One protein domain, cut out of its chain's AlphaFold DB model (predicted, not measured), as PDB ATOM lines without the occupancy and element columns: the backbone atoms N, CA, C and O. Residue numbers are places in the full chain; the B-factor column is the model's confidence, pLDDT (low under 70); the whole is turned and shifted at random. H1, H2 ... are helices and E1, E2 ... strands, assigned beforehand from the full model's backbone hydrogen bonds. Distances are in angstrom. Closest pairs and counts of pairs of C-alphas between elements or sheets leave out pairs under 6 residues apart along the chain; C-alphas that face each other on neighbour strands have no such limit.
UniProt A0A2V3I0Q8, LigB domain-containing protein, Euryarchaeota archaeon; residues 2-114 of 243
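What this domain is: This is residues 2 to 114 of the 243 residues of the protein "LigB domain-containing protein" of Euryarchaeota archaeon (UniProt A0A2V3I0Q8). Two small groups stand at opposite ends of a body made largely of links: at one end a two-stranded hairpin, E1 and E2, with the short helix H2 over it, and at the other end the helices H1 and H3, packed together at a steep angle. The unnamed stretch of residues 69 to 86 passes through the middle between them, and residues 104 to 114 fold back from the end of H3. The printed part has 113 residues, with two named strands and three named helices in the order E1, E2, H1, H2, H3; the sheet E1 - E2 is antiparallel. The class is mostly helix, though under half of the residues are in named elements. It is compact, with a radius of gyration of the C-alphas of 14.5 A and spans of 43 by 31 by 24 A.

Where its parts are: E1, residues 8 to 12, begins at C-alpha 8, (30.342, 46.836, 21.209). E2 is residues 21 to 25. H1, residues 30 to 42, is 18.4 A long, and H2, residues 59 to 68, is 14.0 A long. H3, residues 87 to 103, is 24.5 A long and ends at C-alpha 103, (39.482, 38.104, 47.494).

How they stand to each other: E1 and E2 form a hairpin, antiparallel at 161 degrees, with N 11 and O 22 2.9 A apart and N 22 and O 11 2.8 A apart, within hydrogen-bond range. The closest C-alphas of E2 and H2, those of Tyr 24 and Val 62, are 7.5 A apart. H1 touches H3, with the C-alphas of Ala 39 and Ala 96 closest at 5.0 A. They run opposite ways at a steep tilt of 53 degrees. H2 and H3 are apart. Every O i to N i+4 pair is within hydrogen-bond range in H1, H2 and H3.

The domain as a whole: The two C-alphas farthest apart, those of Phe 18 and Glu 103, are 44.1 A apart. The printed part has no cut. The links H1 to H2, 16 residues, and H2 to H3, 18 residues, are long. Mean pLDDT of the printed part is 95.9, and no printed residue is under 70.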
ATOM      1  N   GLN A   2      27.576  44.446  34.803       96.69
ATOM      2  CA  GLN A   2      27.898  44.146  33.402       96.69
ATOM      3  C   GLN A   2      29.075  43.167  33.346       96.69
ATOM      4  O   GLN A   2      30.161  43.505  33.804       96.69
ATOM      5  N   ALA A   3      28.844  41.975  32.798       97.19
ATOM      6  CA  ALA A   3      29.812  40.882  32.726       97.19
ATOM      7  C   ALA A   3      30.081  40.408  31.287       97.19
ATOM      8  O   ALA A   3      30.881  39.494  31.091       97.19
ATOM      9  N   HIS A   4      29.448  41.004  30.269       97.44
ATOM     10  CA  HIS A   4      29.830  40.755  28.883       97.44
ATOM     11  C   HIS A   4      31.257  41.289  28.658       97.44
ATOM     12  O   HIS A   4      31.469  42.480  28.862       97.44
ATOM     13  N   PRO A   5      32.236  40.460  28.250       97.00
ATOM     14  CA  PRO A   5      33.657  40.829  28.287       97.00
ATOM     15  C   PRO A   5      34.035  41.932  27.294       97.00
ATOM     16  O   PRO A   5      34.992  42.671  27.529       97.00
ATOM     17  N   LYS A   6      33.310  42.030  26.173       97.12
ATOM     18  CA  LYS A   6      33.643  42.940  25.075       97.12
ATOM     19  C   LYS A   6      32.399  43.564  24.421       97.12
ATOM     20  O   LYS A   6      32.100  43.251  23.270       97.12
ATOM     21  N   PRO A   7      31.635  44.416  25.132       96.81
ATOM     22  CA  PRO A   7      30.436  45.023  24.572       96.81
ATOM     23  C   PRO A   7      30.819  46.048  23.510       96.81
ATOM     24  O   PRO A   7      31.652  46.925  23.747       96.81
ATOM     25  N   VAL A   8      30.177  45.933  22.350       96.69
ATOM     26  CA  VAL A   8      30.342  46.836  21.209       96.69
ATOM     27  C   VAL A   8      28.982  47.405  20.845       96.69
ATOM     28  O   VAL A   8      28.036  46.651  20.608       96.69
ATOM     29  N   PHE A   9      28.874  48.730  20.798       96.50
ATOM     30  CA  PHE A   9      27.649  49.400  20.371       96.50
ATOM     31  C   PHE A   9      27.917  50.831  19.899       96.50
ATOM     32  O   PHE A   9      29.025  51.354  20.013       96.50
ATOM     33  N   THR A  10      26.886  51.479  19.358       96.75
ATOM     34  CA  THR A  10      26.876  52.928  19.133       96.75
ATOM     35  C   THR A  10      25.790  53.535  19.997       96.75
ATOM     36  O   THR A  10      24.609  53.377  19.706       96.75
ATOM     37  N   HIS A  11      26.204  54.198  21.074       97.38
ATOM     38  CA  HIS A  11      25.289  54.875  21.983       97.38
ATOM     39  C   HIS A  11      24.849  56.221  21.406       97.38
ATOM     40  O   HIS A  11      25.652  56.930  20.796       97.38
ATOM     41  N   VAL A  12      23.591  56.586  21.608       97.31
ATOM     42  CA  VAL A  12      23.051  57.914  21.303       97.31
ATOM     43  C   VAL A  12      22.270  58.326  22.536       97.31
ATOM     44  O   VAL A  12      21.427  57.565  22.996       97.31
ATOM     45  N   ASP A  13      22.601  59.483  23.101       95.81
ATOM     46  CA  ASP A  13      21.899  59.973  24.282       95.81
ATOM     47  C   ASP A  13      20.478  60.417  23.916       95.81
ATOM     48  O   ASP A  13      20.293  61.076  22.893       95.81
ATOM     49  N   ASP A  14      19.486  60.067  24.732       93.31
ATOM     50  CA  ASP A  14      18.081  60.347  24.425       93.31
ATOM     51  C   ASP A  14      17.777  61.860  24.446       93.31
ATOM     52  O   ASP A  14      17.067  62.363  23.568       93.31
ATOM     53  N   ASP A  15      18.375  62.607  25.381       89.94
ATOM     54  CA  ASP A  15      18.166  64.052  25.553       89.94
ATOM     55  C   ASP A  15      19.108  64.878  24.657       89.94
ATOM     56  O   ASP A  15      18.729  65.914  24.103       89.94
ATOM     57  N   PHE A  16      20.335  64.394  24.458       90.94
ATOM     58  CA  PHE A  16      21.424  65.086  23.767       90.94
ATOM     59  C   PHE A  16      21.810  64.458  22.420       90.94
ATOM     60  O   PHE A  16      22.918  64.673  21.924       90.94
ATOM     61  N   HIS A  17      20.900  63.722  21.775       93.75
ATOM     62  CA  HIS A  17      21.125  63.053  20.483       93.75
ATOM     63  C   HIS A  17      21.666  63.985  19.382       93.75
ATOM     64  O   HIS A  17      22.402  63.548  18.496       93.75
ATOM     65  N   PHE A  18      21.334  65.279  19.434       91.00
ATOM     66  CA  PHE A  18      21.812  66.287  18.484       91.00
ATOM     67  C   PHE A  18      23.323  66.571  18.587       91.00
ATOM     68  O   PHE A  18      23.900  67.089  17.633       91.00
ATOM     69  N   LEU A  19      23.973  66.217  19.704       91.88
ATOM     70  CA  LEU A  19      25.429  66.321  19.875       91.88
ATOM     71  C   LEU A  19      26.192  65.185  19.179       91.88
ATOM     72  O   LEU A  19      27.413  65.256  19.038       91.88
ATOM     73  N   GLY A  20      25.482  64.159  18.704       95.31
ATOM     74  CA  GLY A  20      26.032  63.074  17.904       95.31
ATOM     75  C   GLY A  20      25.996  61.714  18.594       95.31
ATOM     76  O   GLY A  20      25.346  61.502  19.615       95.31
ATOM     77  N   SER A  21      26.690  60.756  17.982       97.06
ATOM     78  CA  SER A  21      26.718  59.359  18.414       97.06
ATOM     79  C   SER A  21      28.065  58.989  19.035       97.06
ATOM     80  O   SER A  21      29.119  59.471  18.623       97.06
ATOM     81  N   MET A  22      28.037  58.073  19.997       97.25
ATOM     82  CA  MET A  22      29.192  57.599  20.750       97.25
ATOM     83  C   MET A  22      29.433  56.109  20.467       97.25
ATOM     84  O   MET A  22      28.948  55.255  21.211       97.25
ATOM     85  N   PRO A  23      30.198  55.760  19.414       96.56
ATOM     86  CA  PRO A  23      30.632  54.382  19.213       96.56
ATOM     87  C   PRO A  23      31.559  53.962  20.353       96.56
ATOM     88  O   PRO A  23      32.435  54.736  20.756       96.56
ATOM     89  N   TYR A  24      31.387  52.751  20.870       96.56
ATOM     90  CA  TYR A  24      32.257  52.193  21.893       96.56
ATOM     91  C   TYR A  24      32.530  50.707  21.661       96.56
ATOM     92  O   TYR A  24      31.715  49.962  21.120       96.56
ATOM     93  N   GLU A  25      33.693  50.298  22.142       96.56
ATOM     94  CA  GLU A  25      34.096  48.923  22.384       96.56
ATOM     95  C   GLU A  25      34.771  48.964  23.752       96.56
ATOM     96  O   GLU A  25      35.756  49.685  23.898       96.56
ATOM     97  N   PHE A  26      34.229  48.277  24.757       97.44
ATOM     98  CA  PHE A  26      34.815  48.268  26.102       97.44
ATOM     99  C   PHE A  26      35.465  46.930  26.429       97.44
ATOM    100  O   PHE A  26      35.065  45.891  25.906       97.44
ATOM    101  N   SER A  27      36.452  46.951  27.324       97.81
ATOM    102  CA  SER A  27      36.973  45.753  27.982       97.81
ATOM    103  C   SER A  27      36.380  45.654  29.387       97.81
ATOM    104  O   SER A  27      36.600  46.543  30.209       97.81
ATOM    105  N   MET A  28      35.620  44.591  29.656       97.94
ATOM    106  CA  MET A  28      34.979  44.366  30.953       97.94
ATOM    107  C   MET A  28      35.660  43.234  31.728       97.94
ATOM    108  O   MET A  28      36.011  42.202  31.156       97.94
ATOM    109  N   ASP A  29      35.802  43.402  33.042       98.25
ATOM    110  CA  ASP A  29      36.294  42.366  33.951       98.25
ATOM    111  C   ASP A  29      35.146  41.425  34.353       98.25
ATOM    112  O   ASP A  29      34.480  41.615  35.375       98.25
ATOM    113  N   SER A  30      34.879  40.420  33.515       98.06
ATOM    114  CA  SER A  30      33.819  39.432  33.759       98.06
ATOM    115  C   SER A  30      34.036  38.632  35.046       98.06
ATOM    116  O   SER A  30      33.069  38.320  35.734       98.06
ATOM    117  N   GLU A  31      35.289  38.318  35.389       98.38
ATOM    118  CA  GLU A  31      35.631  37.587  36.616       98.38
ATOM    119  C   GLU A  31      35.263  38.410  37.852       98.38
ATOM    120  O   GLU A  31      34.560  37.924  38.741       98.38
ATOM    121  N   TYR A  32      35.681  39.677  37.887       98.38
ATOM    122  CA  TYR A  32      35.316  40.579  38.971       98.38
ATOM    123  C   TYR A  32      33.801  40.813  39.029       98.38
ATOM    124  O   TYR A  32      33.235  40.841  40.119       98.38
ATOM    125  N   ALA A  33      33.119  40.932  37.886       98.44
ATOM    126  CA  ALA A  33      31.669  41.122  37.846       98.44
ATOM    127  C   ALA A  33      30.892  39.935  38.448       98.44
ATOM    128  O   ALA A  33      29.949  40.159  39.212       98.44
ATOM    129  N   GLU A  34      31.286  38.695  38.140       98.50
ATOM    130  CA  GLU A  34      30.694  37.489  38.741       98.50
ATOM    131  C   GLU A  34      31.033  37.389  40.230       98.50
ATOM    132  O   GLU A  34      30.151  37.157  41.058       98.50
ATOM    133  N   LYS A  35      32.281  37.677  40.611       98.62
ATOM    134  CA  LYS A  35      32.673  37.642  42.019       98.62
ATOM    135  C   LYS A  35      31.958  38.699  42.859       98.62
ATOM    136  O   LYS A  35      31.550  38.429  43.986       98.62
ATOM    137  N   PHE A  36      31.769  39.892  42.305       98.62
ATOM    138  CA  PHE A  36      30.992  40.948  42.937       98.62
ATOM    139  C   PHE A  36      29.523  40.523  43.078       98.62
ATOM    140  O   PHE A  36      28.907  40.773  44.113       98.62
ATOM    141  N   LYS A  37      28.956  39.820  42.086       98.56
ATOM    142  CA  LYS A  37      27.612  39.235  42.195       98.56
ATOM    143  C   LYS A  37      27.532  38.272  43.380       98.56
ATOM    144  O   LYS A  37      26.630  38.422  44.203       98.56
ATOM    145  N   ASP A  38      28.481  37.348  43.499       98.69
ATOM    146  CA  ASP A  38      28.520  36.379  44.601       98.69
ATOM    147  C   ASP A  38      28.686  37.063  45.970       98.69
ATOM    148  O   ASP A  38      28.025  36.687  46.938       98.69
ATOM    149  N   ALA A  39      29.524  38.102  46.058       98.62
ATOM    150  CA  ALA A  39      29.711  38.877  47.286       98.62
ATOM    151  C   ALA A  39      28.429  39.619  47.706       98.62
ATOM    152  O   ALA A  39      28.099  39.671  48.891       98.62
ATOM    153  N   CYS A  40      27.664  40.147  46.745       98.44
ATOM    154  CA  CYS A  40      26.349  40.720  47.018       98.44
ATOM    155  C   CYS A  40      25.387  39.678  47.603       98.44
ATOM    156  O   CYS A  40      24.753  39.947  48.624       98.44
ATOM    157  N   GLU A  41      25.307  38.490  46.994       98.25
ATOM    158  CA  GLU A  41      24.450  37.393  47.468       98.25
ATOM    159  C   GLU A  41      24.854  36.934  48.876       98.25
ATOM    160  O   GLU A  41      23.996  36.781  49.748       98.25
ATOM    161  N   ALA A  42      26.158  36.807  49.139       98.19
ATOM    162  CA  ALA A  42      26.691  36.465  50.456       98.19
ATOM    163  C   ALA A  42      26.346  37.507  51.535       98.19
ATOM    164  O   ALA A  42      26.154  37.153  52.699       98.19
ATOM    165  N   ARG A  43      26.214  38.782  51.150       97.62
ATOM    166  CA  ARG A  43      25.787  39.872  52.037       97.62
ATOM    167  C   ARG A  43      24.269  40.084  52.097       97.62
ATOM    168  O   ARG A  43      23.810  41.045  52.713       97.62
ATOM    169  N   GLY A  44      23.477  39.195  51.496       96.62
ATOM    170  CA  GLY A  44      22.011  39.232  51.561       96.62
ATOM    171  C   GLY A  44      21.338  40.150  50.535       96.62
ATOM    172  O   GLY A  44      20.137  40.403  50.635       96.62
ATOM    173  N   LEU A  45      22.076  40.645  49.536       97.06
ATOM    174  CA  LEU A  45      21.503  41.366  48.400       97.06
ATOM    175  C   LEU A  45      21.121  40.392  47.284       97.06
ATOM    176  O   LEU A  45      21.864  39.471  46.954       97.06
ATOM    177  N   HIS A  46      19.998  40.647  46.618       96.75
ATOM    178  CA  HIS A  46      19.704  39.990  45.348       96.75
ATOM    179  C   HIS A  46      20.466  40.686  44.220       96.75
ATOM    180  O   HIS A  46      20.246  41.868  43.946       96.75
ATOM    181  N   ALA A  47      21.343  39.949  43.545       97.69
ATOM    182  CA  ALA A  47      22.163  40.468  42.461       97.69
ATOM    183  C   ALA A  47      22.160  39.523  41.257       97.69
ATOM    184  O   ALA A  47      21.827  38.347  41.350       97.69
ATOM    185  N   ARG A  48      22.526  40.060  40.094       98.19
ATOM    186  CA  ARG A  48      22.756  39.274  38.881       98.19
ATOM    187  C   ARG A  48      23.780  39.945  37.986       98.19
ATOM    188  O   ARG A  48      23.938  41.174  38.000       98.19
ATOM    189  N   THR A  49      24.401  39.149  37.131       98.31
ATOM    190  CA  THR A  49      25.144  39.661  35.989       98.31
ATOM    191  C   THR A  49      24.232  39.864  34.776       98.31
ATOM    192  O   THR A  49      23.111  39.337  34.681       98.31
ATOM    193  N   VAL A  50      24.687  40.723  33.869       97.31
ATOM    194  CA  VAL A  50      24.126  40.906  32.530       97.31
ATOM    195  C   VAL A  50      25.255  40.671  31.539       97.31
ATOM    196  O   VAL A  50      26.340  41.218  31.711       97.31
ATOM    197  N   ALA A  51      25.024  39.806  30.555       96.44
ATOM    198  CA  ALA A  51      26.051  39.401  29.606       96.44
ATOM    199  C   ALA A  51      25.438  39.046  28.242       96.44
ATOM    200  O   ALA A  51      25.407  37.880  27.857       96.44
ATOM    201  N   TYR A  52      24.883  40.033  27.536       93.75
ATOM    202  CA  TYR A  52      24.280  39.815  26.220       93.75
ATOM    203  C   TYR A  52      24.581  40.952  25.241       93.75
ATOM    204  O   TYR A  52      24.764  42.104  25.644       93.75
ATOM    205  N   ASP A  53      24.607  40.603  23.957       94.44
ATOM    206  CA  ASP A  53      24.877  41.533  22.862       94.44
ATOM    207  C   ASP A  53      23.775  42.589  22.764       94.44
ATOM    208  O   ASP A  53      22.583  42.281  22.823       94.44
ATOM    209  N   GLY A  54      24.172  43.853  22.617       91.00
ATOM    210  CA  GLY A  54      23.231  44.971  22.561       91.00
ATOM    211  C   GLY A  54      22.626  45.363  23.913       91.00
ATOM    212  O   GLY A  54      21.639  46.095  23.933       91.00
ATOM    213  N   PHE A  55      23.188  44.912  25.047       95.25
ATOM    214  CA  PHE A  55      22.841  45.490  26.350       95.25
ATOM    215  C   PHE A  55      23.073  47.016  26.322       95.25
ATOM    216  O   PHE A  55      24.198  47.436  26.027       95.25
ATOM    217  N   PRO A  56      22.064  47.846  26.653       94.12
ATOM    218  CA  PRO A  56      22.186  49.299  26.601       94.12
ATOM    219  C   PRO A  56      22.978  49.804  27.814       94.12
ATOM    220  O   PRO A  56      22.428  49.987  28.900       94.12
ATOM    221  N   ILE A  57      24.291  49.983  27.648       96.81
ATOM    222  CA  ILE A  57      25.123  50.652  28.655       96.81
ATOM    223  C   ILE A  57      24.730  52.133  28.678       96.81
ATOM    224  O   ILE A  57      24.627  52.758  27.627       96.81
ATOM    225  N   ASP A  58      24.486  52.679  29.869       95.50
ATOM    226  CA  ASP A  58      23.974  54.038  30.042       95.50
ATOM    227  C   ASP A  58      24.984  55.121  29.620       95.50
ATOM    228  O   ASP A  58      26.200  54.903  29.631       95.50
ATOM    229  N   THR A  59      24.476  56.321  29.305       96.00
ATOM    230  CA  THR A  59      25.286  57.477  28.885       96.00
ATOM    231  C   THR A  59      26.426  57.776  29.850       96.00
ATOM    232  O   THR A  59      27.551  58.007  29.409       96.00
ATOM    233  N   GLY A  60      26.154  57.763  31.157       94.50
ATOM    234  CA  GLY A  60      27.140  58.111  32.175       94.50
ATOM    235  C   GLY A  60      28.333  57.160  32.147       94.50
ATOM    236  O   GLY A  60      29.479  57.606  32.063       94.50
ATOM    237  N   SER A  61      28.062  55.856  32.132       96.62
ATOM    238  CA  SER A  61      29.097  54.824  32.011       96.62
ATOM    239  C   SER A  61      29.869  54.922  30.691       96.62
ATOM    240  O   SER A  61      31.098  54.818  30.695       96.62
ATOM    241  N   VAL A  62      29.180  55.155  29.564       97.44
ATOM    242  CA  VAL A  62      29.826  55.297  28.246       97.44
ATOM    243  C   VAL A  62      30.779  56.492  28.229       97.44
ATOM    244  O   VAL A  62      31.945  56.344  27.856       97.44
ATOM    245  N   VAL A  63      30.310  57.670  28.644       96.19
ATOM    246  CA  VAL A  63      31.105  58.906  28.655       96.19
ATOM    247  C   VAL A  63      32.290  58.778  29.611       96.19
ATOM    248  O   VAL A  63      33.420  59.072  29.217       96.19
ATOM    249  N   ALA A  64      32.069  58.275  30.830       96.56
ATOM    250  CA  ALA A  64      33.130  58.118  31.820       96.56
ATOM    251  C   ALA A  64      34.248  57.189  31.326       96.56
ATOM    252  O   ALA A  64      35.420  57.559  31.392       96.56
ATOM    253  N   LEU A  65      33.913  56.020  30.770       97.38
ATOM    254  CA  LEU A  65      34.924  55.088  30.261       97.38
ATOM    255  C   LEU A  65      35.678  55.645  29.053       97.38
ATOM    256  O   LEU A  65      36.895  55.486  28.976       97.38
ATOM    257  N   LYS A  66      34.995  56.342  28.138       96.62
ATOM    258  CA  LYS A  66      35.655  56.949  26.973       96.62
ATOM    259  C   LYS A  66      36.604  58.086  27.343       96.62
ATOM    260  O   LYS A  66      37.604  58.261  26.656       96.62
ATOM    261  N   LEU A  67      36.302  58.854  28.389       96.06
ATOM    262  CA  LEU A  67      37.156  59.958  28.836       96.06
ATOM    263  C   LEU A  67      38.298  59.484  29.743       96.06
ATOM    264  O   LEU A  67      39.431  59.928  29.577       96.06
ATOM    265  N   LEU A  68      38.020  58.580  30.686       96.44
ATOM    266  CA  LEU A  68      38.988  58.149  31.703       96.44
ATOM    267  C   LEU A  68      39.863  56.969  31.257       96.44
ATOM    268  O   LEU A  68      40.962  56.787  31.777       96.44
ATOM    269  N   ASN A  69      39.393  56.152  30.312       96.75
ATOM    270  CA  ASN A  69      40.080  54.947  29.841       96.75
ATOM    271  C   ASN A  69      39.938  54.763  28.310       96.75
ATOM    272  O   ASN A  69      39.505  53.699  27.860       96.75
ATOM    273  N   PRO A  70      40.304  55.775  27.495       95.50
ATOM    274  CA  PRO A  70      40.041  55.793  26.048       95.50
ATOM    275  C   PRO A  70      40.644  54.602  25.289       95.50
ATOM    276  O   PRO A  70      40.092  54.165  24.284       95.50
ATOM    277  N   ASP A  71      41.753  54.060  25.792       95.25
ATOM    278  CA  ASP A  71      42.510  52.981  25.155       95.25
ATOM    279  C   ASP A  71      42.150  51.579  25.692       95.25
ATOM    280  O   ASP A  71      42.851  50.613  25.392       95.25
ATOM    281  N   ASN A  72      41.109  51.445  26.531       95.00
ATOM    282  CA  ASN A  72      40.748  50.190  27.216       95.00
ATOM    283  C   ASN A  72      41.918  49.537  27.982       95.00
ATOM    284  O   ASN A  72      42.041  48.314  28.044       95.00
ATOM    285  N   ARG A  73      42.801  50.350  28.574       96.44
ATOM    286  CA  ARG A  73      43.999  49.860  29.277       96.44
ATOM    287  C   ARG A  73      43.662  49.089  30.546       96.44
ATOM    288  O   ARG A  73      44.409  48.192  30.927       96.44
ATOM    289  N   ILE A  74      42.580  49.477  31.213       96.94
ATOM    290  CA  ILE A  74      42.115  48.873  32.461       96.94
ATOM    291  C   ILE A  74      40.727  48.269  32.209       96.94
ATOM    292  O   ILE A  74      39.836  49.009  31.791       96.94
ATOM    293  N   PRO A  75      40.513  46.961  32.438       97.56
ATOM    294  CA  PRO A  75      39.181  46.372  32.372       97.56
ATOM    295  C   PRO A  75      38.229  47.026  33.380       97.56
ATOM    296  O   PRO A  75      38.602  47.268  34.528       97.56
ATOM    297  N   ALA A  76      36.998  47.308  32.961       97.75
ATOM    298  CA  ALA A  76      35.992  47.955  33.795       97.75
ATOM    299  C   ALA A  76      34.962  46.956  34.341       97.75
ATOM    300  O   ALA A  76      34.697  45.912  33.751       97.75
ATOM    301  N   CYS A  77      34.303  47.305  35.440       97.56
ATOM    302  CA  CYS A  77      33.090  46.633  35.889       97.56
ATOM    303  C   CYS A  77      32.034  47.689  36.202       97.56
ATOM    304  O   CYS A  77      32.249  48.549  37.050       97.56
ATOM    305  N   ILE A  78      30.887  47.606  35.527       97.62
ATOM    306  CA  ILE A  78      29.772  48.535  35.728       97.62
ATOM    307  C   ILE A  78      28.738  47.877  36.640       97.62
ATOM    308  O   ILE A  78      28.292  46.744  36.403       97.62
ATOM    309  N   VAL A  79      28.330  48.604  37.676       96.62
ATOM    310  CA  VAL A  79      27.258  48.217  38.593       96.62
ATOM    311  C   VAL A  79      26.058  49.139  38.399       96.62
ATOM    312  O   VAL A  79      26.199  50.340  38.206       96.62
ATOM    313  N   SER A  80      24.861  48.560  38.407       94.44
ATOM    314  CA  SER A  80      23.617  49.307  38.233       94.44
ATOM    315  C   SER A  80      23.288  50.142  39.467       94.44
ATOM    316  O   SER A  80      23.444  49.665  40.591       94.44
ATOM    317  N   SER A  81      22.684  51.310  39.264       91.88
ATOM    318  CA  SER A  81      22.008  52.054  40.328       91.88
ATOM    319  C   SER A  81      20.559  51.572  40.465       91.88
ATOM    320  O   SER A  81      19.715  51.862  39.617       91.88
ATOM    321  N   ASN A  82      20.256  50.792  41.507       92.00
ATOM    322  CA  ASN A  82      18.897  50.297  41.738       92.00
ATOM    323  C   ASN A  82      17.992  51.430  42.262       92.00
ATOM    324  O   ASN A  82      18.263  52.060  43.288       92.00
ATOM    325  N   VAL A  83      16.879  51.680  41.571       88.50
ATOM    326  CA  VAL A  83      15.919  52.735  41.930       88.50
ATOM    327  C   VAL A  83      15.328  52.545  43.330       88.50
ATOM    328  O   VAL A  83      15.129  53.534  44.036       88.50
ATOM    329  N   TYR A  84      15.161  51.298  43.774       87.81
ATOM    330  CA  TYR A  84      14.587  50.956  45.077       87.81
ATOM    331  C   TYR A  84      15.606  50.927  46.215       87.81
ATOM    332  O   TYR A  84      15.195  50.911  47.368       87.81
ATOM    333  N   SER A  85      16.909  50.965  45.913       88.88
ATOM    334  CA  SER A  85      17.926  50.804  46.951       88.88
ATOM    335  C   SER A  85      17.892  51.954  47.957       88.88
ATOM    336  O   SER A  85      18.006  53.120  47.551       88.88
ATOM    337  N   ASN A  86      17.839  51.649  49.245       88.06
ATOM    338  CA  ASN A  86      18.046  52.640  50.302       88.06
ATOM    339  C   ASN A  86      19.539  52.769  50.679       88.06
ATOM    340  O   ASN A  86      20.417  52.219  50.010       88.06
ATOM    341  N   ARG A  87      19.840  53.526  51.744       88.06
ATOM    342  CA  ARG A  87      21.214  53.682  52.248       88.06
ATOM    343  C   ARG A  87      21.835  52.347  52.652       88.06
ATOM    344  O   ARG A  87      22.949  52.070  52.227       88.06
ATOM    345  N   ALA A  88      21.121  51.517  53.413       90.94
ATOM    346  CA  ALA A  88      21.635  50.230  53.879       90.94
ATOM    347  C   ALA A  88      22.046  49.328  52.706       90.94
ATOM    348  O   ALA A  88      23.144  48.782  52.712       90.94
ATOM    349  N   GLU A  89      21.218  49.237  51.662       93.44
ATOM    350  CA  GLU A  89      21.559  48.468  50.458       93.44
ATOM    351  C   GLU A  89      22.796  49.023  49.742       93.44
ATOM    352  O   GLU A  89      23.620  48.244  49.274       93.44
ATOM    353  N   GLN A  90      22.962  50.348  49.676       94.00
ATOM    354  CA  GLN A  90      24.131  50.973  49.043       94.00
ATOM    355  C   GLN A  90      25.421  50.769  49.847       94.00
ATOM    356  O   GLN A  90      26.466  50.498  49.254       94.00
ATOM    357  N   ILE A  91      25.344  50.826  51.181       94.69
ATOM    358  CA  ILE A  91      26.473  50.496  52.060       94.69
ATOM    359  C   ILE A  91      26.876  49.030  51.862       94.69
ATOM    360  O   ILE A  91      28.034  48.738  51.566       94.69
ATOM    361  N   VAL A  92      25.915  48.104  51.931       97.00
ATOM    362  CA  VAL A  92      26.175  46.671  51.738       97.00
ATOM    363  C   VAL A  92      26.721  46.383  50.333       97.00
ATOM    364  O   VAL A  92      27.647  45.584  50.192       97.00
ATOM    365  N   LEU A  93      26.222  47.070  49.301       97.62
ATOM    366  CA  LEU A  93      26.727  46.963  47.929       97.62
ATOM    367  C   LEU A  93      28.185  47.434  47.812       97.62
ATOM    368  O   LEU A  93      28.971  46.811  47.100       97.62
ATOM    369  N   GLY A  94      28.563  48.514  48.501       97.56
ATOM    370  CA  GLY A  94      29.947  48.994  48.522       97.56
ATOM    371  C   GLY A  94      30.886  48.029  49.247       97.56
ATOM    372  O   GLY A  94      31.959  47.698  48.741       97.56
ATOM    373  N   LYS A  95      30.450  47.480  50.388       98.06
ATOM    374  CA  LYS A  95      31.209  46.450  51.113       98.06
ATOM    375  C   LYS A  95      31.371  45.164  50.287       98.06
ATOM    376  O   LYS A  95      32.472  44.626  50.224       98.06
ATOM    377  N   ALA A  96      30.323  44.724  49.580       98.44
ATOM    378  CA  ALA A  96      30.395  43.594  48.647       98.44
ATOM    379  C   ALA A  96      31.409  43.832  47.516       98.44
ATOM    380  O   ALA A  96      32.133  42.913  47.133       98.44
ATOM    381  N   ALA A  97      31.491  45.065  46.999       98.25
ATOM    382  CA  ALA A  97      32.487  45.427  45.994       98.25
ATOM    383  C   ALA A  97      33.898  45.211  46.555       98.25
ATOM    384  O   ALA A  97      34.702  44.497  45.961       98.25
ATOM    385  N   ARG A  98      34.174  45.752  47.748       97.25
ATOM    386  CA  ARG A  98      35.476  45.618  48.415       97.25
ATOM    387  C   ARG A  98      35.850  44.165  48.719       97.25
ATOM    388  O   ARG A  98      37.019  43.806  48.560       97.25
ATOM    389  N   ASP A  99      34.896  43.329  49.123       98.12
ATOM    390  CA  ASP A  99      35.149  41.900  49.358       98.12
ATOM    391  C   ASP A  99      35.631  41.209  48.080       98.12
ATOM    392  O   ASP A  99      36.659  40.532  48.090       98.12
ATOM    393  N   ALA A 100      34.938  41.439  46.958       98.25
ATOM    394  CA  ALA A 100      35.322  40.883  45.664       98.25
ATOM    395  C   ALA A 100      36.711  41.369  45.216       98.25
ATOM    396  O   ALA A 100      37.499  40.579  44.694       98.25
ATOM    397  N   MET A 101      37.039  42.647  45.455       96.38
ATOM    398  CA  MET A 101      38.367  43.204  45.153       96.38
ATOM    399  C   MET A 101      39.458  42.515  45.975       96.38
ATOM    400  O   MET A 101      40.494  42.128  45.430       96.38
ATOM    401  N   SER A 102      39.210  42.355  47.277       96.56
ATOM    402  CA  SER A 102      40.165  41.803  48.240       96.56
ATOM    403  C   SER A 102      40.416  40.319  47.995       96.56
ATOM    404  O   SER A 102      41.567  39.890  47.985       96.56
ATOM    405  N   GLU A 103      39.362  39.541  47.741       97.81
ATOM    406  CA  GLU A 103      39.482  38.104  47.494       97.81
ATOM    407  C   GLU A 103      40.222  37.800  46.184       97.81
ATOM    408  O   GLU A 103      41.039  36.883  46.133       97.81
ATOM    409  N   LEU A 104      39.995  38.604  45.140       97.94
ATOM    410  CA  LEU A 104      40.713  38.477  43.867       97.94
ATOM    411  C   LEU A 104      42.103  39.139  43.883       97.94
ATOM    412  O   LEU A 104      42.831  39.055  42.894       97.94
ATOM    413  N   GLY A 105      42.476  39.829  44.967       97.44
ATOM    414  CA  GLY A 105      43.750  40.541  45.080       97.44
ATOM    415  C   GLY A 105      43.936  41.652  44.038       97.44
ATOM    416  O   GLY A 105      45.069  41.942  43.642       97.44
ATOM    417  N   LYS A 106      42.843  42.260  43.553       95.88
ATOM    418  CA  LYS A 106      42.887  43.289  42.500       95.88
ATOM    419  C   LYS A 106      43.106  44.678  43.099       95.88
ATOM    420  O   LYS A 106      42.495  45.052  44.096       95.88
ATOM    421  N   LYS A 107      43.942  45.483  42.436       95.31
ATOM    422  CA  LYS A 107      44.023  46.934  42.671       95.31
ATOM    423  C   LYS A 107      42.994  47.622  41.782       95.31
ATOM    424  O   LYS A 107      43.023  47.422  40.570       95.31
ATOM    425  N   VAL A 108      42.109  48.418  42.374       95.12
ATOM    426  CA  VAL A 108      40.948  48.990  41.681       95.12
ATOM    427  C   VAL A 108      40.912  50.506  41.840       95.12
ATOM    428  O   VAL A 108      41.266  51.036  42.890       95.12
ATOM    429  N   VAL A 109      40.468  51.193  40.786       96.12
ATOM    430  CA  VAL A 109      40.076  52.605  40.824       96.12
ATOM    431  C   VAL A 109      38.553  52.660  40.892       96.12
ATOM    432  O   VAL A 109      37.875  52.078  40.048       96.12
ATOM    433  N   VAL A 110      38.016  53.345  41.901       96.69
ATOM    434  CA  VAL A 110      36.571  53.542  42.060       96.69
ATOM    435  C   VAL A 110      36.165  54.795  41.293       96.69
ATOM    436  O   VAL A 110      36.681  55.877  41.555       96.69
ATOM    437  N   VAL A 111      35.228  54.652  40.356       97.00
ATOM    438  CA  VAL A 111      34.664  55.770  39.591       97.00
ATOM    439  C   VAL A 111      33.183  55.876  39.912       97.00
ATOM    440  O   VAL A 111      32.437  54.909  39.757       97.00
ATOM    441  N   VAL A 112      32.758  57.061  40.337       94.75
ATOM    442  CA  VAL A 112      31.351  57.391  40.546       94.75
ATOM    443  C   VAL A 112      30.913  58.398  39.501       94.75
ATOM    444  O   VAL A 112      31.494  59.473  39.384       94.75
ATOM    445  N   VAL A 113      29.862  58.048  38.764       92.75
ATOM    446  CA  VAL A 113      29.225  58.935  37.792       92.75
ATOM    447  C   VAL A 113      27.906  59.417  38.381       92.75
ATOM    448  O   VAL A 113      26.964  58.641  38.539       92.75
ATOM    449  N   ALA A 114      27.859  60.691  38.756       89.00
ATOM    450  CA  ALA A 114      26.690  61.322  39.351       89.00
ATOM    451  C   ALA A 114      26.687  62.824  39.047       89.00
ATOM    452  O   ALA A 114      27.742  63.424  38.853       89.00
TER     453      ALA A 114